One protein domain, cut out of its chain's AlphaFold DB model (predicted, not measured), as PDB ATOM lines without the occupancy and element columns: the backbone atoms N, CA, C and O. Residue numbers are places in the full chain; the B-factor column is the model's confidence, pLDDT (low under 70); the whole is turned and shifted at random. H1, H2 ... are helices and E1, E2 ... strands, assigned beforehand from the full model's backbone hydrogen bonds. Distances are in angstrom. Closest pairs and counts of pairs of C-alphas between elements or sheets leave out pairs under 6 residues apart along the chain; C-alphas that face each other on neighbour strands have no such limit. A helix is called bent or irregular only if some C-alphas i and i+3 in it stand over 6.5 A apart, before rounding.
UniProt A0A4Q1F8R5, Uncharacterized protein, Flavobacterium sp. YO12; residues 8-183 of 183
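Overview. This is residues 8 to 183 of the 183 residues of an uncharacterized protein of Flavobacterium sp. YO12 (UniProt A0A4Q1F8R5). What is the main picture? A five-stranded sheet, curled and folded back on itself, makes a head at one end, and the bent helix H5 runs from it as a long stem toward the other end, where the printed part both begins and ends. H2 crosses the stem at H5a, and H3 packs on H2 and H5a and reaches the sheet. What is it built of, and how large is it? The printed part has 176 residues with five named helices and five named strands, in the order H1 H2 H3 H4 E1 E2 E3 E4 E5 H5, and its class is mixed, helices and strands. The sheet runs E3 E2 E1 E4 E5, all antiparallel. The whole is loose, with a radius of gyration of the C-alphas of 20.1 A, and the C-alphas span 69 by 42 by 29 A.

Along the chain. Where are the first helices? H1 is residues 8 to 11, with C-alpha 8 at (181.151, 228.610, 174.937), and H2 is residues 13 to 39, 39.0 A from first to last C-alpha. H3, residues 43 to 58, is 24.1 A long; it is irregular, but only just, with C-alphas 47 and 50 6.7 A apart, and it has a kink of 31 degrees near residue 51. H4 is residues 60 to 63. Where are the strands? E1, residues 64 to 81, is 33.5 A long, begins at (172.852, 191.143, 145.108) and bends by 108 degrees at residue 67. E2 is residues 88 to 99, 33.4 A long, and E3 is residues 105 to 110. E4 is residues 130 to 136, and E5 is residues 142 to 144. What follows? H5, residues 147 to 180, was assigned as one helix by its hydrogen bonds but is bent, with C-alphas 165 and 168 6.6 A apart. Its arms are H5a, residues 147 to 165, 26.9 A long, and H5b, residues 168 to 180, 18.7 A long, ending at (177.639, 233.789, 168.868).

Arrangement. What does H2 touch? With residues 33 to 37 alone it touches H3, the closest C-alphas being those of Gly 37 and Ile 43, 3.7 A apart, and at 72 degrees their lines are only just about perpendicular. With residues 26 to 30 alone it touches H5a, closest at the C-alphas of Ser 26 and Phe 163, 5.5 A apart. What else does H3 meet? H3, the hub, touches H5a at a steep tilt of 50 degrees, opposite ways, with the C-alphas of Pro 50 and Ala 157 closest at 5.0 A. It touches H4 only at the corner, closest at the C-alphas of Ala 56 and Tyr 63, 4.9 A apart. H3 is on the sheet, which H5a only grazes with residues 148 to 153. How is the sheet folded? E1, E2 and E3 are a meander, each strand the antiparallel neighbour of the one before, and with E4 beside E1 the four make a Greek key. It is a folded sheet, bent back so that E3 and E2 face E4 and E5, with E1 as the hinge. Which backbone atoms pair? N 77 and O 92 of E1 and E2 are 2.8 A apart, N 108 and O 95 of E3 and E2 2.8 A, N 135 and O 65 of E4 and E1 2.8 A, and N 134 and O 143 of E4 and E5 2.9 A, each within hydrogen-bond range. Every O i to N i+4 pair is within range in H2, H5a and H5b, and 10 of 12 are in H3; H1 and H4 are too short for such a pair.

Size, cuts and confidence. How far does it reach? The two C-alphas farthest apart, those of Asn 127 and Asn 183, are 70.1 A apart, and the printed part has no cut. Which link is long? The link E3 to E4 is long, with 19 residues. Where is confidence low? The pLDDT is under 70 at residues 8 to 11, 80 to 89, 120 to 121 and 180 to 183.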
ATOM      1  N   PHE A   8     181.635 229.975 175.178       62.53
ATOM      2  CA  PHE A   8     181.151 228.610 174.937       62.53
ATOM      3  C   PHE A   8     182.305 227.599 174.900       62.53
ATOM      4  O   PHE A   8     182.224 226.538 175.507       62.53
ATOM      5  N   PHE A   9     183.415 227.936 174.238       62.00
ATOM      6  CA  PHE A   9     184.567 227.039 174.115       62.00
ATOM      7  C   PHE A   9     185.411 226.950 175.391       62.00
ATOM      8  O   PHE A   9     186.120 225.961 175.569       62.00
ATOM      9  N   LYS A  10     185.321 227.944 176.284       65.06
ATOM     10  CA  LYS A  10     185.882 227.864 177.639       65.06
ATOM     11  C   LYS A  10     185.042 226.964 178.550       65.06
ATOM     12  O   LYS A  10     185.614 226.164 179.279       65.06
ATOM     13  N   LYS A  11     183.708 227.057 178.474       67.62
ATOM     14  CA  LYS A  11     182.775 226.270 179.302       67.62
ATOM     15  C   LYS A  11     182.631 224.813 178.836       67.62
ATOM     16  O   LYS A  11     182.561 223.915 179.663       67.62
ATOM     17  N   TYR A  12     182.643 224.563 177.524       74.38
ATOM     18  CA  TYR A  12     182.383 223.245 176.924       74.38
ATOM     19  C   TYR A  12     183.595 222.699 176.158       74.38
ATOM     20  O   TYR A  12     183.532 222.393 174.963       74.38
ATOM     21  N   LYS A  13     184.732 222.575 176.853       75.44
ATOM     22  CA  LYS A  13     186.010 222.137 176.263       75.44
ATOM     23  C   LYS A  13     185.915 220.756 175.594       75.44
ATOM     24  O   LYS A  13     186.472 220.578 174.517       75.44
ATOM     25  N   VAL A  14     185.168 219.817 176.184       81.81
ATOM     26  CA  VAL A  14     184.968 218.456 175.641       81.81
ATOM     27  C   VAL A  14     184.166 218.482 174.338       81.81
ATOM     28  O   VAL A  14     184.608 217.925 173.340       81.81
ATOM     29  N   ILE A  15     183.039 219.203 174.306       81.88
ATOM     30  CA  ILE A  15     182.190 219.327 173.107       81.88
ATOM     31  C   ILE A  15     182.987 219.921 171.943       81.88
ATOM     32  O   ILE A  15     182.867 219.468 170.809       81.88
ATOM     33  N   LYS A  16     183.862 220.896 172.217       77.81
ATOM     34  CA  LYS A  16     184.764 221.453 171.204       77.81
ATOM     35  C   LYS A  16     185.671 220.393 170.585       77.81
ATOM     36  O   LYS A  16     185.844 220.393 169.371       77.81
ATOM     37  N   VAL A  17     186.279 219.548 171.416       83.31
ATOM     38  CA  VAL A  17     187.173 218.484 170.947       83.31
ATOM     39  C   VAL A  17     186.389 217.494 170.095       83.31
ATOM     40  O   VAL A  17     186.824 217.199 168.991       83.31
ATOM     41  N   VAL A  18     185.200 217.076 170.539       87.25
ATOM     42  CA  VAL A  18     184.325 216.173 169.773       87.25
ATOM     43  C   VAL A  18     183.952 216.769 168.414       87.25
ATOM     44  O   VAL A  18     184.127 216.111 167.397       87.25
ATOM     45  N   LEU A  19     183.510 218.032 168.368       87.62
ATOM     46  CA  LEU A  19     183.166 218.706 167.109       87.62
ATOM     47  C   LEU A  19     184.375 218.855 166.178       87.62
ATOM     48  O   LEU A  19     184.228 218.734 164.966       87.62
ATOM     49  N   LEU A  20     185.562 219.125 166.729       86.25
ATOM     50  CA  LEU A  20     186.787 219.246 165.943       86.25
ATOM     51  C   LEU A  20     187.215 217.896 165.366       86.25
ATOM     52  O   LEU A  20     187.538 217.832 164.186       86.25
ATOM     53  N   VAL A  21     187.198 216.835 166.176       88.81
ATOM     54  CA  VAL A  21     187.491 215.470 165.719       88.81
ATOM     55  C   VAL A  21     186.499 215.078 164.630       88.81
ATOM     56  O   VAL A  21     186.920 214.686 163.548       88.81
ATOM     57  N   HIS A  22     185.202 215.295 164.860       89.88
ATOM     58  CA  HIS A  22     184.160 215.001 163.876       89.88
ATOM     59  C   HIS A  22     184.359 215.772 162.566       89.88
ATOM     60  O   HIS A  22     184.205 215.204 161.487       89.88
ATOM     61  N   LEU A  23     184.763 217.046 162.641       89.19
ATOM     62  CA  LEU A  23     185.080 217.860 161.463       89.19
ATOM     63  C   LEU A  23     186.277 217.302 160.699       89.19
ATOM     64  O   LEU A  23     186.189 217.138 159.485       89.19
ATOM     65  N   VAL A  24     187.376 217.007 161.394       90.00
ATOM     66  CA  VAL A  24     188.594 216.469 160.777       90.00
ATOM     67  C   VAL A  24     188.301 215.131 160.099       90.00
ATOM     68  O   VAL A  24     188.662 214.956 158.939       90.00
ATOM     69  N   THR A  25     187.587 214.222 160.769       90.44
ATOM     70  CA  THR A  25     187.208 212.927 160.190       90.44
ATOM     71  C   THR A  25     186.270 213.093 158.997       90.44
ATOM     72  O   THR A  25     186.492 212.466 157.966       90.44
ATOM     73  N   SER A  26     185.269 213.976 159.081       90.31
ATOM     74  CA  SER A  26     184.342 214.220 157.965       90.31
ATOM     75  C   SER A  26     185.060 214.791 156.740       90.31
ATOM     76  O   SER A  26     184.819 214.341 155.622       90.31
ATOM     77  N   VAL A  27     185.967 215.756 156.940       90.56
ATOM     78  CA  VAL A  27     186.792 216.314 155.857       90.56
ATOM     79  C   VAL A  27     187.656 215.225 155.241       90.56
ATOM     80  O   VAL A  27     187.673 215.109 154.020       90.56
ATOM     81  N   LEU A  28     188.306 214.398 156.063       90.81
ATOM     82  CA  LEU A  28     189.140 213.299 155.584       90.81
ATOM     83  C   LEU A  28     188.336 212.332 154.707       90.81
ATOM     84  O   LEU A  28     188.726 212.090 153.568       90.81
ATOM     85  N   VAL A  29     187.171 211.872 155.177       88.69
ATOM     86  CA  VAL A  29     186.272 210.997 154.403       88.69
ATOM     87  C   VAL A  29     185.880 211.638 153.069       88.69
ATOM     88  O   VAL A  29     185.988 210.993 152.028       88.69
ATOM     89  N   LEU A  30     185.477 212.913 153.065       89.12
ATOM     90  CA  LEU A  30     185.102 213.621 151.837       89.12
ATOM     91  C   LEU A  30     186.278 213.768 150.864       89.12
ATOM     92  O   LEU A  30     186.111 213.534 149.670       89.12
ATOM     93  N   THR A  31     187.468 214.125 151.356       90.50
ATOM     94  CA  THR A  31     188.662 214.271 150.511       90.50
ATOM     95  C   THR A  31     189.126 212.942 149.936       90.50
ATOM     96  O   THR A  31     189.489 212.895 148.764       90.50
ATOM     97  N   THR A  32     189.053 211.854 150.708       88.44
ATOM     98  CA  THR A  32     189.385 210.511 150.223       88.44
ATOM     99  C   THR A  32     188.430 210.094 149.112       88.44
ATOM    100  O   THR A  32     188.876 209.586 148.088       88.44
ATOM    101  N   GLN A  33     187.132 210.361 149.266       87.69
ATOM    102  CA  GLN A  33     186.128 210.049 148.244       87.69
ATOM    103  C   GLN A  33     186.298 210.909 146.988       87.69
ATOM    104  O   GLN A  33     186.231 210.397 145.875       87.69
ATOM    105  N   LEU A  34     186.624 212.197 147.140       90.31
ATOM    106  CA  LEU A  34     186.993 213.048 146.005       90.31
ATOM    107  C   LEU A  34     188.225 212.512 145.274       90.31
ATOM    108  O   LEU A  34     188.204 212.413 144.052       90.31
ATOM    109  N   ALA A  35     189.279 212.145 146.008       90.38
ATOM    110  CA  ALA A  35     190.504 211.604 145.428       90.38
ATOM    111  C   ALA A  35     190.236 210.312 144.642       90.38
ATOM    112  O   ALA A  35     190.674 210.203 143.499       90.38
ATOM    113  N   HIS A  36     189.457 209.380 145.201       85.69
ATOM    114  CA  HIS A  36     189.032 208.170 144.490       85.69
ATOM    115  C   HIS A  36     188.222 208.503 143.236       85.69
ATOM    116  O   HIS A  36     188.471 207.935 142.175       85.69
ATOM    117  N   GLY A  37     187.301 209.462 143.332       88.19
ATOM    118  CA  GLY A  37     186.542 209.961 142.193       88.19
ATOM    119  C   GLY A  37     187.424 210.516 141.073       88.19
ATOM    120  O   GLY A  37     187.199 210.203 139.909       88.19
ATOM    121  N   PHE A  38     188.458 211.294 141.406       90.62
ATOM    122  CA  PHE A  38     189.415 211.808 140.422       90.62
ATOM    123  C   PHE A  38     190.274 210.701 139.802       90.62
ATOM    124  O   PHE A  38     190.429 210.675 138.584       90.62
ATOM    125  N   ILE A  39     190.800 209.781 140.616       88.44
ATOM    126  CA  ILE A  39     191.625 208.653 140.151       88.44
ATOM    127  C   ILE A  39     190.832 207.767 139.185       88.44
ATOM    128  O   ILE A  39     191.343 207.380 138.136       88.44
ATOM    129  N   ASN A  40     189.568 207.498 139.509       84.06
ATOM    130  CA  ASN A  40     188.692 206.638 138.716       84.06
ATOM    131  C   ASN A  40     187.933 207.388 137.610       84.06
ATOM    132  O   ASN A  40     187.118 206.778 136.925       84.06
ATOM    133  N   GLN A  41     188.175 208.695 137.442       88.88
ATOM    134  CA  GLN A  41     187.451 209.575 136.512       88.88
ATOM    135  C   GLN A  41     185.916 209.550 136.685       88.88
ATOM    136  O   GLN A  41     185.172 209.849 135.754       88.88
ATOM    137  N   ASP A  42     185.434 209.241 137.891       89.69
ATOM    138  CA  ASP A  42     184.014 209.170 138.234       89.69
ATOM    139  C   ASP A  42     183.756 209.712 139.648       89.69
ATOM    140  O   ASP A  42     183.585 208.988 140.636       89.69
ATOM    141  N   ILE A  43     183.733 211.041 139.747       88.31
ATOM    142  CA  ILE A  43     183.467 211.742 141.008       88.31
ATOM    143  C   ILE A  43     182.065 211.408 141.516       88.31
ATOM    144  O   ILE A  43     181.894 211.069 142.685       88.31
ATOM    145  N   ALA A  44     181.055 211.481 140.647       88.94
ATOM    146  CA  ALA A  44     179.671 211.260 141.044       88.94
ATOM    147  C   ALA A  44     179.442 209.821 141.528       88.94
ATOM    148  O   ALA A  44     178.774 209.625 142.544       88.94
ATOM    149  N   GLY A  45     180.011 208.827 140.843       87.75
ATOM    150  CA  GLY A  45     179.949 207.429 141.252       87.75
ATOM    151  C   GLY A  45     180.625 207.180 142.594       87.75
ATOM    152  O   GLY A  45     180.035 206.508 143.438       87.75
ATOM    153  N   SER A  46     181.779 207.803 142.867       87.25
ATOM    154  CA  SER A  46     182.453 207.653 144.168       87.25
ATOM    155  C   SER A  46     181.563 208.082 145.341       87.25
ATOM    156  O   SER A  46     181.547 207.420 146.376       87.25
ATOM    157  N   PHE A  47     180.766 209.141 145.174       88.69
ATOM    158  CA  PHE A  47     179.817 209.587 146.201       88.69
ATOM    159  C   PHE A  47     178.525 208.766 146.255       88.69
ATOM    160  O   PHE A  47     177.931 208.651 147.325       88.69
ATOM    161  N   LYS A  48     178.069 208.198 145.133       91.50
ATOM    162  CA  LYS A  48     176.867 207.344 145.082       91.50
ATOM    163  C   LYS A  48     177.109 205.956 145.664       91.50
ATOM    164  O   LYS A  48     176.217 205.399 146.305       91.50
ATOM    165  N   LYS A  49     178.321 205.432 145.492       90.12
ATOM    166  CA  LYS A  49     178.697 204.061 145.835       90.12
ATOM    167  C   LYS A  49     178.323 203.659 147.275       90.12
ATOM    168  O   LYS A  49     177.659 202.635 147.425       90.12
ATOM    169  N   PRO A  50     178.590 204.460 148.331       91.25
ATOM    170  CA  PRO A  50     178.155 204.122 149.692       91.25
ATOM    171  C   PRO A  50     176.633 203.964 149.846       91.25
ATOM    172  O   PRO A  50     176.175 203.082 150.574       91.25
ATOM    173  N   PHE A  51     175.834 204.771 149.139       93.50
ATOM    174  CA  PHE A  51     174.368 204.680 149.167       93.50
ATOM    175  C   PHE A  51     173.869 203.421 148.459       93.50
ATOM    176  O   PHE A  51     172.972 202.737 148.954       93.50
ATOM    177  N   GLU A  52     174.447 203.112 147.303       95.38
ATOM    178  CA  GLU A  52     174.101 201.930 146.515       95.38
ATOM    179  C   GLU A  52     174.495 200.643 147.245       95.38
ATOM    180  O   GLU A  52     173.712 199.694 147.271       95.38
ATOM    181  N   ASN A  53     175.640 200.636 147.928       94.88
ATOM    182  CA  ASN A  53     176.065 199.526 148.781       94.88
ATOM    183  C   ASN A  53     175.160 199.350 149.984       94.88
ATOM    184  O   ASN A  53     174.710 198.240 150.247       94.88
ATOM    185  N   TYR A  54     174.840 200.438 150.688       95.81
ATOM    186  CA  TYR A  54     173.885 200.390 151.787       95.81
ATOM    187  C   TYR A  54     172.556 199.791 151.316       95.81
ATOM    188  O   TYR A  54     172.047 198.834 151.897       95.81
ATOM    189  N   LYS A  55     172.021 200.289 150.197       96.38
ATOM    190  CA  LYS A  55     170.765 199.798 149.628       96.38
ATOM    191  C   LYS A  55     170.836 198.314 149.268       96.38
ATOM    192  O   LYS A  55     169.880 197.590 149.557       96.38
ATOM    193  N   ALA A  56     171.940 197.871 148.668       96.50
ATOM    194  CA  ALA A  56     172.115 196.493 148.237       96.50
ATOM    195  C   ALA A  56     172.327 195.525 149.406       96.50
ATOM    196  O   ALA A  56     171.645 194.509 149.492       96.50
ATOM    197  N   LEU A  57     173.196 195.867 150.359       95.44
ATOM    198  CA  LEU A  57     173.513 195.022 151.513       95.44
ATOM    199  C   LEU A  57     172.328 194.867 152.480       95.44
ATOM    200  O   LEU A  57     172.211 193.839 153.153       95.44
ATOM    201  N   TYR A  58     171.439 195.865 152.561       95.44
ATOM    202  CA  TYR A  58     170.213 195.796 153.367       95.44
ATOM    203  C   TYR A  58     169.012 195.199 152.619       95.44
ATOM    204  O   TYR A  58     168.055 194.792 153.269       95.44
ATOM    205  N   ASN A  59     169.062 195.091 151.287       96.25
ATOM    206  CA  ASN A  59     168.037 194.420 150.473       96.25
ATOM    207  C   ASN A  59     168.694 193.418 149.502       96.25
ATOM    208  O   ASN A  59     168.602 193.587 148.279       96.25
ATOM    209  N   PRO A  60     169.382 192.391 150.032       93.94
ATOM    210  CA  PRO A  60     170.272 191.543 149.247       93.94
ATOM    211  C   PRO A  60     169.535 190.772 148.151       93.94
ATOM    212  O   PRO A  60     170.019 190.714 147.030       93.94
ATOM    213  N   GLU A  61     168.327 190.273 148.420       94.81
ATOM    214  CA  GLU A  61     167.529 189.510 147.446       94.81
ATOM    215  C   GLU A  61     167.205 190.300 146.172       94.81
ATOM    216  O   GLU A  61     167.034 189.726 145.100       94.81
ATOM    217  N   LYS A  62     167.131 191.630 146.282       97.06
ATOM    218  CA  LYS A  62     166.772 192.509 145.169       97.06
ATOM    219  C   LYS A  62     167.983 192.986 144.372       97.06
ATOM    220  O   LYS A  62     167.854 193.244 143.177       97.06
ATOM    221  N   TYR A  63     169.123 193.166 145.035       97.12
ATOM    222  CA  TYR A  63     170.256 193.915 144.481       97.12
ATOM    223  C   TYR A  63     171.583 193.156 144.486       97.12
ATOM    224  O   TYR A  63     172.538 193.638 143.883       97.12
ATOM    225  N   LEU A  64     171.669 191.995 145.136       96.56
ATOM    226  CA  LEU A  64     172.852 191.143 145.108       96.56
ATOM    227  C   LEU A  64     172.570 189.894 144.280       96.56
ATOM    228  O   LEU A  64     171.611 189.165 144.521       96.56
ATOM    229  N   LYS A  65     173.438 189.631 143.304       96.12
ATOM    230  CA  LYS A  65     173.412 188.407 142.503       96.12
ATOM    231  C   LYS A  65     174.633 187.563 142.816       96.12
ATOM    232  O   LYS A  65     175.736 188.094 142.904       96.12
ATOM    233  N   LYS A  66     174.432 186.253 142.957       95.88
ATOM    234  CA  LYS A  66     175.547 185.308 143.013       95.88
ATOM    235  C   LYS A  66     176.290 185.335 141.684       95.88
ATOM    236  O   LYS A  66     175.656 185.295 140.632       95.88
ATOM    237  N   ASP A  67     177.606 185.405 141.757       94.25
ATOM    238  CA  ASP A  67     178.494 185.382 140.602       94.25
ATOM    239  C   ASP A  67     179.771 184.609 140.964       94.25
ATOM    240  O   ASP A  67     180.028 184.315 142.138       94.25
ATOM    241  N   ILE A  68     180.560 184.262 139.953       93.06
ATOM    242  CA  ILE A  68     181.838 183.574 140.128       93.06
ATOM    243  C   ILE A  68     182.954 184.588 139.926       93.06
ATOM    244  O   ILE A  68     182.989 185.304 138.928       93.06
ATOM    245  N   PHE A  69     183.892 184.629 140.864       92.38
ATOM    246  CA  PHE A  69     185.087 185.455 140.775       92.38
ATOM    247  C   PHE A  69     186.294 184.573 140.485       92.38
ATOM    248  O   PHE A  69     186.612 183.682 141.269       92.38
ATOM    249  N   VAL A  70     186.948 184.807 139.352       91.50
ATOM    250  CA  VAL A  70     188.197 184.149 138.965       91.50
ATOM    251  C   VAL A  70     189.340 184.891 139.641       91.50
ATOM    252  O   VAL A  70     189.488 186.096 139.453       91.50
ATOM    253  N   VAL A  71     190.109 184.183 140.465       90.25
ATOM    254  CA  VAL A  71     191.181 184.768 141.275       90.25
ATOM    255  C   VAL A  71     192.477 184.784 140.471       90.25
ATOM    256  O   VAL A  71     192.969 183.737 140.054       90.25
ATOM    257  N   ASP A  72     193.047 185.976 140.295       86.81
ATOM    258  CA  ASP A  72     194.384 186.167 139.729       86.81
ATOM    259  C   ASP A  72     195.440 185.997 140.824       86.81
ATOM    260  O   ASP A  72     196.399 185.239 140.695       86.81
ATOM    261  N   THR A  73     195.272 186.756 141.909       86.19
ATOM    262  CA  THR A  73     196.199 186.809 143.041       86.19
ATOM    263  C   THR A  73     195.427 187.076 144.323       86.19
ATOM    264  O   THR A  73     194.432 187.796 144.313       86.19
ATOM    265  N   ALA A  74     195.902 186.538 145.441       86.31
ATOM    266  CA  ALA A  74     195.470 186.983 146.757       86.31
ATOM    267  C   ALA A  74     196.672 187.069 147.692       86.31
ATOM    268  O   ALA A  74     197.617 186.291 147.571       86.31
ATOM    269  N   PHE A  75     196.654 188.030 148.603       86.25
ATOM    270  CA  PHE A  75     197.731 188.233 149.563       86.25
ATOM    271  C   PHE A  75     197.190 188.862 150.838       86.25
ATOM    272  O   PHE A  75     196.104 189.442 150.853       86.25
ATOM    273  N   VAL A  76     197.965 188.741 151.912       85.94
ATOM    274  CA  VAL A  76     197.653 189.414 153.167       85.94
ATOM    275  C   VAL A  76     198.387 190.736 153.243       85.94
ATOM    276  O   VAL A  76     199.590 190.814 152.992       85.94
ATOM    277  N   GLN A  77     197.640 191.777 153.582       84.56
ATOM    278  CA  GLN A  77     198.150 193.103 153.851       84.56
ATOM    279  C   GLN A  77     197.987 193.394 155.341       84.56
ATOM    280  O   GLN A  77     196.874 193.411 155.858       84.56
ATOM    281  N   SER A  78     199.103 193.617 156.031       79.94
ATOM    282  CA  SER A  78     199.098 194.010 157.439       79.94
ATOM    283  C   SER A  78     199.111 195.529 157.550       79.94
ATOM    284  O   SER A  78     200.102 196.180 157.207       79.94
ATOM    285  N   GLU A  79     198.034 196.110 158.070       71.88
ATOM    286  CA  GLU A  79     198.039 197.501 158.506       71.88
ATOM    287  C   GLU A  79     198.688 197.591 159.888       71.88
ATOM    288  O   GLU A  79     198.157 197.105 160.891       71.88
ATOM    289  N   VAL A  80     199.862 198.221 159.949       60.91
ATOM    290  CA  VAL A  80     200.559 198.481 161.211       60.91
ATOM    291  C   VAL A  80     200.220 199.896 161.671       60.91
ATOM    292  O   VAL A  80     200.788 200.871 161.181       60.91
ATOM    293  N   SER A  81     199.315 200.035 162.643       52.50
ATOM    294  CA  SER A  81     199.081 201.329 163.292       52.50
ATOM    295  C   SER A  81     200.166 201.587 164.344       52.50
ATOM    296  O   SER A  81     200.116 201.051 165.453       52.50
ATOM    297  N   SER A  82     201.167 202.404 164.014       45.34
ATOM    298  CA  SER A  82     202.228 202.821 164.939       45.34
ATOM    299  C   SER A  82     201.819 204.056 165.752       45.34
ATOM    300  O   SER A  82     202.414 205.127 165.653       45.34
ATOM    301  N   SER A  83     200.796 203.929 166.597       46.34
ATOM    302  CA  SER A  83     200.450 204.972 167.568       46.34
ATOM    303  C   SER A  83     200.434 204.408 168.991       46.34
ATOM    304  O   SER A  83     199.567 203.638 169.380       46.34
ATOM    305  N   GLN A  84     201.437 204.820 169.775       47.22
ATOM    306  CA  GLN A  84     201.555 204.628 171.228       47.22
ATOM    307  C   GLN A  84     201.578 203.168 171.732       47.22
ATOM    308  O   GLN A  84     200.637 202.674 172.344       47.22
ATOM    309  N   GLY A  85     202.727 202.501 171.581       45.97
ATOM    310  CA  GLY A  85     203.175 201.437 172.500       45.97
ATOM    311  C   GLY A  85     202.469 200.076 172.432       45.97
ATOM    312  O   GLY A  85     202.946 199.132 173.058       45.97
ATOM    313  N   LYS A  86     201.394 199.927 171.654       44.88
ATOM    314  CA  LYS A  86     200.816 198.627 171.284       44.88
ATOM    315  C   LYS A  86     200.666 198.564 169.771       44.88
ATOM    316  O   LYS A  86     199.818 199.243 169.203       44.88
ATOM    317  N   SER A  87     201.499 197.751 169.124       45.47
ATOM    318  CA  SER A  87     201.287 197.390 167.726       45.47
ATOM    319  C   SER A  87     200.102 196.428 167.675       45.47
ATOM    320  O   SER A  87     200.218 195.265 168.050       45.47
ATOM    321  N   THR A  88     198.933 196.933 167.301       53.59
ATOM    322  CA  THR A  88     197.835 196.092 166.826       53.59
ATOM    323  C   THR A  88     197.971 196.022 165.315       53.59
ATOM    324  O   THR A  88     197.642 196.996 164.639       53.59
ATOM    325  N   SER A  89     198.500 194.916 164.786       60.47
ATOM    326  CA  SER A  89     198.395 194.641 163.355       60.47
ATOM    327  C   SER A  89     196.963 194.215 163.052       60.47
ATOM    328  O   SER A  89     196.394 193.369 163.750       60.47
ATOM    329  N   LYS A  90     196.357 194.829 162.038       71.81
ATOM    330  CA  LYS A  90     195.146 194.293 161.419       71.81
ATOM    331  C   LYS A  90     195.543 193.693 160.087       71.81
ATOM    332  O   LYS A  90     196.029 194.401 159.213       71.81
ATOM    333  N   ASP A  91     195.349 192.390 159.967       82.31
ATOM    334  CA  ASP A  91     195.619 191.670 158.733       82.31
ATOM    335  C   ASP A  91     194.351 191.620 157.887       82.31
ATOM    336  O   ASP A  91     193.300 191.156 158.336       82.31
ATOM    337  N   HIS A  92     194.474 192.100 156.657       85.38
ATOM    338  CA  HIS A  92     193.438 192.094 155.638       85.38
ATOM    339  C   HIS A  92     193.814 191.101 154.550       85.38
ATOM    340  O   HIS A  92     194.990 190.956 154.219       85.38
ATOM    341  N   THR A  93     192.825 190.441 153.957       87.12
ATOM    342  CA  THR A  93     193.055 189.661 152.738       87.12
ATOM    343  C   THR A  93     192.604 190.464 151.540       87.12
ATOM    344  O   THR A  93     191.417 190.746 151.396       87.12
ATOM    345  N   ILE A  94     193.545 190.758 150.649       88.81
ATOM    346  CA  ILE A  94     193.268 191.380 149.363       88.81
ATOM    347  C   ILE A  94     193.192 190.279 148.311       88.81
ATOM    348  O   ILE A  94     194.167 189.558 148.091       88.81
ATOM    349  N   ILE A  95     192.041 190.146 147.655       89.25
ATOM    350  CA  ILE A  95     191.807 189.187 146.570       89.25
ATOM    351  C   ILE A  95     191.597 189.975 145.278       89.25
ATOM    352  O   ILE A  95     190.655 190.754 145.155       89.25
ATOM    353  N   ARG A  96     192.465 189.761 144.290       91.31
ATOM    354  CA  ARG A  96     192.403 190.392 142.969       91.31
ATOM    355  C   ARG A  96     192.026 189.378 141.911       91.31
ATOM    356  O   ARG A  96     192.464 188.230 141.939       91.31
ATOM    357  N   GLY A  97     191.259 189.833 140.936       91.19
ATOM    358  CA  GLY A  97     190.794 188.985 139.853       91.19
ATOM    359  C   GLY A  97     189.703 189.666 139.054       91.19
ATOM    360  O   GLY A  97     189.681 190.891 138.941       91.19
ATOM    361  N   ASN A  98     188.785 188.887 138.509       93.12
ATOM    362  CA  ASN A  98     187.687 189.381 137.691       93.12
ATOM    363  C   ASN A  98     186.462 188.483 137.841       93.12
ATOM    364  O   ASN A  98     186.561 187.304 138.173       93.12
ATOM    365  N   LEU A  99     185.283 189.033 137.558       90.50
ATOM    366  CA  LEU A  99     184.088 188.205 137.418       90.50
ATOM    367  C   LEU A  99     184.246 187.259 136.228       90.50
ATOM    368  O   LEU A  99     184.871 187.611 135.219       90.50
ATOM    369  N   LEU A 100     183.652 186.076 136.331       88.00
ATOM    370  CA  LEU A 100     183.626 185.101 135.256       88.00
ATOM    371  C   LEU A 100     183.033 185.757 133.998       88.00
ATOM    372  O   LEU A 100     182.001 186.423 134.049       88.00
ATOM    373  N   HIS A 101     183.731 185.619 132.870       86.31
ATOM    374  CA  HIS A 101     183.411 186.269 131.587       86.31
ATOM    375  C   HIS A 101     183.550 187.805 131.535       86.31
ATOM    376  O   HIS A 101     183.307 188.398 130.485       86.31
ATOM    377  N   SER A 102     184.004 188.458 132.605       87.44
ATOM    378  CA  SER A 102     184.403 189.868 132.579       87.44
ATOM    379  C   SER A 102     185.911 190.000 132.390       87.44
ATOM    380  O   SER A 102     186.678 189.256 132.991       87.44
ATOM    381  N   LYS A 103     186.356 190.974 131.590       84.50
ATOM    382  CA  LYS A 103     187.783 191.336 131.471       84.50
ATOM    383  C   LYS A 103     188.208 192.411 132.476       84.50
ATOM    384  O   LYS A 103     189.389 192.732 132.572       84.50
ATOM    385  N   THR A 104     187.255 192.990 133.202       86.31
ATOM    386  CA  THR A 104     187.516 194.079 134.141       86.31
ATOM    387  C   THR A 104     188.070 193.521 135.441       86.31
ATOM    388  O   THR A 104     187.383 192.764 136.132       86.31
ATOM    389  N   LYS A 105     189.294 193.931 135.787       89.25
ATOM    390  CA  LYS A 105     189.905 193.585 137.068       89.25
ATOM    391  C   LYS A 105     189.192 194.285 138.218       89.25
ATOM    392  O   LYS A 105     188.810 195.450 138.114       89.25
ATOM    393  N   LYS A 106     189.017 193.555 139.310       90.62
ATOM    394  CA  LYS A 106     188.400 193.996 140.556       90.62
ATOM    395  C   LYS A 106     189.218 193.483 141.736       90.62
ATOM    396  O   LYS A 106     189.995 192.534 141.614       90.62
ATOM    397  N   GLU A 107     189.020 194.139 142.864       90.31
ATOM    398  CA  GLU A 107     189.652 193.820 144.135       90.31
ATOM    399  C   GLU A 107     188.557 193.638 145.185       90.31
ATOM    400  O   GLU A 107     187.572 194.379 145.184       90.31
ATOM    401  N   ILE A 108     188.723 192.627 146.032       88.88
ATOM    402  CA  ILE A 108     187.890 192.362 147.199       88.88
ATOM    403  C   ILE A 108     188.808 192.470 148.415       88.88
ATOM    404  O   ILE A 108     189.781 191.720 148.519       88.88
ATOM    405  N   ASP A 109     188.498 193.404 149.309       88.38
ATOM    406  CA  ASP A 109     189.200 193.606 150.577       88.38
ATOM    407  C   ASP A 109     188.372 192.990 151.707       88.38
ATOM    408  O   ASP A 109     187.284 193.469 152.035       88.38
ATOM    409  N   CYS A 110     188.880 191.891 152.263       86.06
ATOM    410  CA  CYS A 110     188.310 191.246 153.434       86.06
ATOM    411  C   CYS A 110     189.044 191.752 154.680       86.06
ATOM    412  O   CYS A 110     190.245 191.513 154.827       86.06
ATOM    413  N   ALA A 111     188.310 192.326 155.636       82.62
ATOM    414  CA  ALA A 111     188.840 192.831 156.911       82.62
ATOM    415  C   ALA A 111     189.276 191.724 157.910       82.62
ATOM    416  O   ALA A 111     189.126 191.866 159.126       82.62
ATOM    417  N   TYR A 112     189.736 190.581 157.400       80.19
ATOM    418  CA  TYR A 112     190.259 189.435 158.137       80.19
ATOM    419  C   TYR A 112     191.109 188.541 157.216       80.19
ATOM    420  O   TYR A 112     191.077 188.653 155.987       80.19
ATOM    421  N   ILE A 113     191.845 187.597 157.810       80.00
ATOM    422  CA  ILE A 113     192.574 186.562 157.065       80.00
ATOM    423  C   ILE A 113     191.580 185.514 156.562       80.00
ATOM    424  O   ILE A 113     191.052 184.716 157.339       80.00
ATOM    425  N   ASN A 114     191.326 185.501 155.258       79.88
ATOM    426  CA  ASN A 114     190.403 184.569 154.642       79.88
ATOM    427  C   ASN A 114     191.078 183.207 154.459       79.88
ATOM    428  O   ASN A 114     191.778 182.975 153.475       79.88
ATOM    429  N   SER A 115     190.842 182.294 155.400       76.69
ATOM    430  CA  SER A 115     191.437 180.953 155.413       76.69
ATOM    431  C   SER A 115     191.016 180.060 154.241       76.69
ATOM    432  O   SER A 115     191.662 179.044 153.987       76.69
ATOM    433  N   ALA A 116     189.958 180.419 153.504       75.19
ATOM    434  CA  ALA A 116     189.582 179.702 152.292       75.19
ATOM    435  C   ALA A 116     190.559 179.986 151.143       75.19
ATOM    436  O   ALA A 116     190.771 179.118 150.303       75.19
ATOM    437  N   VAL A 117     191.166 181.179 151.115       78.38
ATOM    438  CA  VAL A 117     192.035 181.665 150.025       78.38
ATOM    439  C   VAL A 117     193.503 181.769 150.462       78.38
ATOM    440  O   VAL A 117     194.417 181.647 149.647       78.38
ATOM    441  N   ILE A 118     193.740 181.942 151.759       81.12
ATOM    442  CA  ILE A 118     195.053 182.040 152.395       81.12
ATOM    443  C   ILE A 118     195.278 180.805 153.274       81.12
ATOM    444  O   ILE A 118     194.445 180.445 154.096       81.12
ATOM    445  N   THR A 119     196.434 180.168 153.124       73.69
ATOM    446  CA  THR A 119     196.857 178.971 153.867       73.69
ATOM    447  C   THR A 119     198.107 179.238 154.701       73.69
ATOM    448  O   THR A 119     198.943 180.070 154.342       73.69
ATOM    449  N   GLY A 120     198.262 178.495 155.804       67.88
ATOM    450  CA  GLY A 120     199.462 178.533 156.646       67.88
ATOM    451  C   GLY A 120     199.824 179.942 157.134       67.88
ATOM    452  O   GLY A 120     198.952 180.725 157.502       67.88
ATOM    453  N   ALA A 121     201.121 180.266 157.119       65.88
ATOM    454  CA  ALA A 121     201.661 181.582 157.467       65.88
ATOM    455  C   ALA A 121     201.447 182.605 156.330       65.88
ATOM    456  O   ALA A 121     202.406 183.076 155.727       65.88
ATOM    457  N   TYR A 122     200.188 182.930 156.020       71.19
ATOM    458  CA  TYR A 122     199.810 183.979 155.059       71.19
ATOM    459  C   TYR A 122     200.147 183.698 153.584       71.19
ATOM    460  O   TYR A 122     200.293 184.619 152.781       71.19
ATOM    461  N   THR A 123     200.260 182.427 153.197       74.00
ATOM    462  CA  THR A 123     200.589 182.041 151.817       74.00
ATOM    463  C   THR A 123     199.322 181.806 151.000       74.00
ATOM    464  O   THR A 123     198.415 181.101 151.439       74.00
ATOM    465  N   TYR A 124     199.259 182.359 149.789       75.56
ATOM    466  CA  TYR A 124     198.142 182.132 148.873       75.56
ATOM    467  C   TYR A 124     197.946 180.645 148.549       75.56
ATOM    468  O   TYR A 124     198.884 179.962 148.130       75.56
ATOM    469  N   ASN A 125     196.711 180.158 148.687       78.44
ATOM    470  CA  ASN A 125     196.343 178.818 148.255       78.44
ATOM    471  C   ASN A 125     196.166 178.788 146.733       78.44
ATOM    472  O   ASN A 125     195.083 179.056 146.217       78.44
ATOM    473  N   GLN A 126     197.218 178.404 146.010       73.00
ATOM    474  CA  GLN A 126     197.205 178.336 144.542       73.00
ATOM    475  C   GLN A 126     196.141 177.385 143.960       73.00
ATOM    476  O   GLN A 126     195.839 177.458 142.768       73.00
ATOM    477  N   ASN A 127     195.544 176.510 144.779       77.38
ATOM    478  CA  ASN A 127     194.449 175.641 144.346       77.38
ATOM    479  C   ASN A 127     193.111 176.388 144.212       77.38
ATOM    480  O   ASN A 127     192.195 175.889 143.556       77.38
ATOM    481  N   VAL A 128     192.984 177.582 144.795       80.06
ATOM    482  CA  VAL A 128     191.769 178.400 144.721       80.06
ATOM    483  C   VAL A 128     191.794 179.221 143.442       80.06
ATOM    484  O   VAL A 128     192.370 180.296 143.388       80.06
ATOM    485  N   LYS A 129     191.157 178.718 142.385       84.69
ATOM    486  CA  LYS A 129     191.060 179.447 141.106       84.69
ATOM    487  C   LYS A 129     189.815 180.318 141.008       84.69
ATOM    488  O   LYS A 129     189.796 181.293 140.263       84.69
ATOM    489  N   THR A 130     188.770 179.957 141.744       89.12
ATOM    490  CA  THR A 130     187.478 180.637 141.708       89.12
ATOM    491  C   THR A 130     186.841 180.675 143.085       89.12
ATOM    492  O   THR A 130     186.945 179.698 143.826       89.12
ATOM    493  N   ILE A 131     186.124 181.753 143.389       90.50
ATOM    494  CA  ILE A 131     185.335 181.904 144.615       90.50
ATOM    495  C   ILE A 131     183.925 182.406 144.294       90.50
ATOM    496  O   ILE A 131     183.720 183.131 143.317       90.50
ATOM    497  N   GLU A 132     182.950 182.023 145.119       91.56
ATOM    498  CA  GLU A 132     181.595 182.570 145.041       91.56
ATOM    499  C   GLU A 132     181.545 183.969 145.653       91.56
ATOM    500  O   GLU A 132     182.044 184.207 146.756       91.56
ATOM    501  N   VAL A 133     180.902 184.889 144.944       93.81
ATOM    502  CA  VAL A 133     180.778 186.288 145.355       93.81
ATOM    503  C   VAL A 133     179.359 186.799 145.153       93.81
ATOM    504  O   VAL A 133     178.545 186.198 144.450       93.81
ATOM    505  N   LEU A 134     179.066 187.939 145.771       95.12
ATOM    506  CA  LEU A 134     177.828 188.679 145.576       95.12
ATOM    507  C   LEU A 134     178.124 189.966 144.810       95.12
ATOM    508  O   LEU A 134     178.785 190.866 145.321       95.12
ATOM    509  N   ARG A 135     177.614 190.062 143.584       95.00
ATOM    510  CA  ARG A 135     177.706 191.260 142.748       95.00
ATOM    511  C   ARG A 135     176.530 192.191 143.020       95.00
ATOM    512  O   ARG A 135     175.372 191.787 142.890       95.00
ATOM    513  N   ASN A 136     176.829 193.447 143.328       95.44
ATOM    514  CA  ASN A 136     175.862 194.528 143.434       95.44
ATOM    515  C   ASN A 136     175.374 194.951 142.045       95.44
ATOM    516  O   ASN A 136     176.150 195.409 141.212       95.44
ATOM    517  N   THR A 137     174.074 194.848 141.791       95.38
ATOM    518  CA  THR A 137     173.483 195.219 140.499       95.38
ATOM    519  C   THR A 137     173.387 196.728 140.275       95.38
ATOM    520  O   THR A 137     173.035 197.145 139.178       95.38
ATOM    521  N   LEU A 138     173.596 197.546 141.311       93.94
ATOM    522  CA  LEU A 138     173.489 199.005 141.219       93.94
ATOM    523  C   LEU A 138     174.788 199.657 140.732       93.94
ATOM    524  O   LEU A 138     174.725 200.644 140.010       93.94
ATOM    525  N   ASN A 139     175.941 199.106 141.119       91.81
ATOM    526  CA  ASN A 139     177.256 199.715 140.879       91.81
ATOM    527  C   ASN A 139     178.365 198.713 140.523       91.81
ATOM    528  O   ASN A 139     179.544 199.063 140.508       91.81
ATOM    529  N   ASP A 140     177.996 197.457 140.270       90.69
ATOM    530  CA  ASP A 140     178.894 196.350 139.939       90.69
ATOM    531  C   ASP A 140     179.953 196.008 140.993       90.69
ATOM    532  O   ASP A 140     180.880 195.249 140.703       90.69
ATOM    533  N   GLU A 141     179.855 196.519 142.217       91.56
ATOM    534  CA  GLU A 141     180.754 196.110 143.293       91.56
ATOM    535  C   GLU A 141     180.600 194.626 143.631       91.56
ATOM    536  O   GLU A 141     179.538 194.033 143.444       91.56
ATOM    537  N   VAL A 142     181.688 194.012 144.088       93.31
ATOM    538  CA  VAL A 142     181.758 192.582 144.372       93.31
ATOM    539  C   VAL A 142     182.097 192.404 145.840       93.31
ATOM    540  O   VAL A 142     183.120 192.901 146.300       93.31
ATOM    541  N   PHE A 143     181.241 191.685 146.555       92.81
ATOM    542  CA  PHE A 143     181.420 191.351 147.963       92.81
ATOM    543  C   PHE A 143     181.747 189.872 148.111       92.81
ATOM    544  O   PHE A 143     181.207 189.036 147.374       92.81
ATOM    545  N   TYR A 144     182.588 189.529 149.084       91.25
ATOM    546  CA  TYR A 144     182.820 188.129 149.392       91.25
ATOM    547  C   TYR A 144     181.577 187.548 150.075       91.25
ATOM    548  O   TYR A 144     180.968 188.178 150.941       91.25
ATOM    549  N   ASN A 145     181.158 186.346 149.669       89.88
ATOM    550  CA  ASN A 145     179.952 185.714 150.204       89.88
ATOM    551  C   ASN A 145     180.215 185.052 151.571       89.88
ATOM    552  O   ASN A 145     180.009 183.855 151.756       89.88
ATOM    553  N   ASP A 146     180.679 185.848 152.532       89.12
ATOM    554  CA  ASP A 146     180.895 185.451 153.919       89.12
ATOM    555  C   ASP A 146     180.154 186.389 154.877       89.12
ATOM    556  O   ASP A 146     180.048 187.597 154.667       89.12
ATOM    557  N   LYS A 147     179.640 185.836 155.976       88.81
ATOM    558  CA  LYS A 147     178.836 186.600 156.941       88.81
ATOM    559  C   LYS A 147     179.637 187.704 157.632       88.81
ATOM    560  O   LYS A 147     179.066 188.750 157.942       88.81
ATOM    561  N   THR A 148     180.916 187.462 157.910       87.38
ATOM    562  CA  THR A 148     181.800 188.424 158.576       87.38
ATOM    563  C   THR A 148     182.141 189.558 157.623       87.38
ATOM    564  O   THR A 148     181.992 190.721 158.003       87.38
ATOM    565  N   ASP A 149     182.488 189.227 156.375       87.62
ATOM    566  CA  ASP A 149     182.761 190.224 155.334       87.62
ATOM    567  C   ASP A 149     181.538 191.113 155.081       87.62
ATOM    568  O   ASP A 149     181.592 192.331 155.254       87.62
ATOM    569  N   LEU A 150     180.376 190.508 154.822       91.44
ATOM    570  CA  LEU A 150     179.135 191.247 154.577       91.44
ATOM    571  C   LEU A 150     178.730 192.136 155.759       91.44
ATOM    572  O   LEU A 150     178.124 193.192 155.563       91.44
ATOM    573  N   LYS A 151     179.041 191.730 156.995       91.38
ATOM    574  CA  LYS A 151     178.819 192.570 158.178       91.38
ATOM    575  C   LYS A 151     179.772 193.766 158.201       91.38
ATOM    576  O   LYS A 151     179.312 194.860 158.518       91.38
ATOM    577  N   SER A 152     181.048 193.573 157.861       89.44
ATOM    578  CA  SER A 152     182.018 194.669 157.741       89.44
ATOM    579  C   SER A 152     181.570 195.674 156.684       89.44
ATOM    580  O   SER A 152     181.352 196.840 157.001       89.44
ATOM    581  N   GLN A 153     181.254 195.196 155.478       91.44
ATOM    582  CA  GLN A 153     180.808 196.037 154.363       91.44
ATOM    583  C   GLN A 153     179.537 196.839 154.698       91.44
ATOM    584  O   GLN A 153     179.377 197.989 154.283       91.44
ATOM    585  N   LYS A 154     178.624 196.276 155.507       92.94
ATOM    586  CA  LYS A 154     177.459 197.013 156.031       92.94
ATOM    587  C   LYS A 154     177.868 198.161 156.947       92.94
ATOM    588  O   LYS A 154     177.321 199.255 156.818       92.94
ATOM    589  N   ILE A 155     178.789 197.910 157.876       91.38
ATOM    590  CA  ILE A 155     179.297 198.926 158.806       91.38
ATOM    591  C   ILE A 155     180.000 200.041 158.032       91.38
ATOM    592  O   ILE A 155     179.767 201.213 158.330       91.38
ATOM    593  N   ASP A 156     180.781 199.698 157.011       87.88
ATOM    594  CA  ASP A 156     181.492 200.666 156.180       87.88
ATOM    595  C   ASP A 156     180.517 201.538 155.383       87.88
ATOM    596  O   ASP A 156     180.612 202.769 155.414       87.88
ATOM    597  N   ALA A 157     179.500 200.929 154.762       90.56
ATOM    598  CA  ALA A 157     178.451 201.661 154.055       90.56
ATOM    599  C   ALA A 157     177.685 202.615 154.991       90.56
ATOM    600  O   ALA A 157     177.512 203.792 154.675       90.56
ATOM    601  N   VAL A 158     177.272 202.142 156.175       92.25
ATOM    602  CA  VAL A 158     176.597 202.973 157.190       92.25
ATOM    603  C   VAL A 158     177.501 204.105 157.671       92.25
ATOM    604  O   VAL A 158     177.039 205.237 157.812       92.25
ATOM    605  N   SER A 159     178.782 203.829 157.900       88.50
ATOM    606  CA  SER A 159     179.740 204.829 158.375       88.50
ATOM    607  C   SER A 159     179.973 205.917 157.328       88.50
ATOM    608  O   SER A 159     179.948 207.102 157.663       88.50
ATOM    609  N   GLY A 160     180.107 205.545 156.051       86.75
ATOM    610  CA  GLY A 160     180.182 206.502 154.945       86.75
ATOM    611  C   GLY A 160     178.959 207.421 154.895       86.75
ATOM    612  O   GLY A 160     179.098 208.646 154.870       86.75
ATOM    613  N   LEU A 161     177.756 206.845 154.985       91.00
ATOM    614  CA  LEU A 161     176.509 207.615 155.038       91.00
ATOM    615  C   LEU A 161     176.433 208.534 156.260       91.00
ATOM    616  O   LEU A 161     176.015 209.684 156.134       91.00
ATOM    617  N   TYR A 162     176.855 208.059 157.433       91.62
ATOM    618  CA  TYR A 162     176.889 208.863 158.652       91.62
ATOM    619  C   TYR A 162     177.727 210.131 158.466       91.62
ATOM    620  O   TYR A 162     177.262 211.226 158.794       91.62
ATOM    621  N   PHE A 163     178.931 210.023 157.902       88.75
ATOM    622  CA  PHE A 163     179.778 211.194 157.670       88.75
ATOM    623  C   PHE A 163     179.207 212.129 156.600       88.75
ATOM    624  O   PHE A 163     179.284 213.343 156.766       88.75
ATOM    625  N   TYR A 164     178.546 211.607 155.564       86.81
ATOM    626  CA  TYR A 164     177.859 212.446 154.577       86.81
ATOM    627  C   TYR A 164     176.686 213.229 155.176       86.81
ATOM    628  O   TYR A 164     176.609 214.448 155.016       86.81
ATOM    629  N   TYR A 165     175.794 212.560 155.909       88.12
ATOM    630  CA  TYR A 165     174.617 213.208 156.489       88.12
ATOM    631  C   TYR A 165     174.948 214.115 157.673       88.12
ATOM    632  O   TYR A 165     174.263 215.113 157.884       88.12
ATOM    633  N   SER A 166     175.993 213.805 158.442       90.19
ATOM    634  CA  SER A 166     176.384 214.613 159.602       90.19
ATOM    635  C   SER A 166     177.234 215.836 159.245       90.19
ATOM    636  O   SER A 166     177.330 216.754 160.063       90.19
ATOM    637  N   PHE A 167     177.796 215.910 158.033       87.62
ATOM    638  CA  PHE A 167     178.658 217.023 157.633       87.62
ATOM    639  C   PHE A 167     177.918 218.366 157.554       87.62
ATOM    640  O   PHE A 167     178.376 219.357 158.121       87.62
ATOM    641  N   ILE A 168     176.745 218.415 156.914       86.56
ATOM    642  CA  ILE A 168     175.964 219.662 156.796       86.56
ATOM    643  C   ILE A 168     175.498 220.165 158.178       86.56
ATOM    644  O   ILE A 168     175.770 221.326 158.502       86.56
ATOM    645  N   PRO A 169     174.869 219.335 159.040       88.12
ATOM    646  CA  PRO A 169     174.544 219.728 160.410       88.12
ATOM    647  C   PRO A 169     175.758 220.225 161.198       88.12
ATOM    648  O   PRO A 169     175.660 221.223 161.915       88.12
ATOM    649  N   LEU A 170     176.917 219.579 161.041       88.88
ATOM    650  CA  LEU A 170     178.153 220.004 161.689       88.88
ATOM    651  C   LEU A 170     178.563 221.419 161.256       88.88
ATOM    652  O   LEU A 170     178.873 222.249 162.113       88.88
ATOM    653  N   LEU A 171     178.524 221.722 159.955       85.81
ATOM    654  CA  LEU A 171     178.824 223.061 159.444       85.81
ATOM    655  C   LEU A 171     177.859 224.117 160.002       85.81
ATOM    656  O   LEU A 171     178.305 225.193 160.406       85.81
ATOM    657  N   ILE A 172     176.563 223.800 160.094       87.00
ATOM    658  CA  ILE A 172     175.548 224.693 160.678       87.00
ATOM    659  C   ILE A 172     175.865 224.977 162.152       87.00
ATOM    660  O   ILE A 172     175.899 226.138 162.565       87.00
ATOM    661  N   ILE A 173     176.151 223.939 162.944       85.62
ATOM    662  CA  ILE A 173     176.508 224.081 164.364       85.62
ATOM    663  C   ILE A 173     177.756 224.960 164.511       85.62
ATOM    664  O   ILE A 173     177.759 225.903 165.306       85.62
ATOM    665  N   LEU A 174     178.803 224.705 163.722       84.06
ATOM    666  CA  LEU A 174     180.040 225.489 163.758       84.06
ATOM    667  C   LEU A 174     179.807 226.956 163.365       84.06
ATOM    668  O   LEU A 174     180.358 227.855 164.007       84.06
ATOM    669  N   PHE A 175     178.962 227.214 162.365       84.19
ATOM    670  CA  PHE A 175     178.599 228.566 161.945       84.19
ATOM    671  C   PHE A 175     177.841 229.327 163.041       84.19
ATOM    672  O   PHE A 175     178.209 230.457 163.375       84.19
ATOM    673  N   LEU A 176     176.834 228.702 163.661       82.06
ATOM    674  CA  LEU A 176     176.078 229.291 164.773       82.06
ATOM    675  C   LEU A 176     176.987 229.616 165.966       82.06
ATOM    676  O   LEU A 176     176.881 230.697 166.554       82.06
ATOM    677  N   LEU A 177     177.912 228.712 166.298       76.19
ATOM    678  CA  LEU A 177     178.900 228.924 167.357       76.19
ATOM    679  C   LEU A 177     179.871 230.064 167.029       76.19
ATOM    680  O   LEU A 177     180.226 230.828 167.926       76.19
ATOM    681  N   LYS A 178     180.275 230.218 165.761       72.75
ATOM    682  CA  LYS A 178     181.099 231.349 165.312       72.75
ATOM    683  C   LYS A 178     180.338 232.671 165.420       72.75
ATOM    684  O   LYS A 178     180.898 233.628 165.945       72.75
ATOM    685  N   LYS A 179     179.075 232.731 164.982       73.25
ATOM    686  CA  LYS A 179     178.245 233.949 165.063       73.25
ATOM    687  C   LYS A 179     178.065 234.411 166.511       73.25
ATOM    688  O   LYS A 179     178.314 235.574 166.807       73.25
ATOM    689  N   LYS A 180     177.731 233.492 167.425       64.38
ATOM    690  CA  LYS A 180     177.639 233.789 168.868       64.38
ATOM    691  C   LYS A 180     178.961 234.229 169.501       64.38
ATOM    692  O   LYS A 180     178.923 234.775 170.588       64.38
ATOM    693  N   SER A 181     180.098 233.988 168.844       58.16
ATOM    694  CA  SER A 181     181.413 234.434 169.314       58.16
ATOM    695  C   SER A 181     181.812 235.831 168.885       58.16
ATOM    696  O   SER A 181     182.822 236.332 169.383       58.16
ATOM    697  N   HIS A 182     181.111 236.398 167.912       51.94
ATOM    698  CA  HIS A 182     181.377 237.739 167.409       51.94
ATOM    699  C   HIS A 182     180.401 238.785 167.960       51.94
ATOM    700  O   HIS A 182     180.750 239.962 167.932       51.94
ATOM    701  N   ASN A 183     179.242 238.349 168.465       45.53
ATOM    702  CA  ASN A 183     178.351 239.143 169.315       45.53
ATOM    703  C   ASN A 183     178.765 239.018 170.783       45.53
ATOM    704  O   ASN A 183     178.520 239.987 171.528       45.53
TER     705      ASN A 183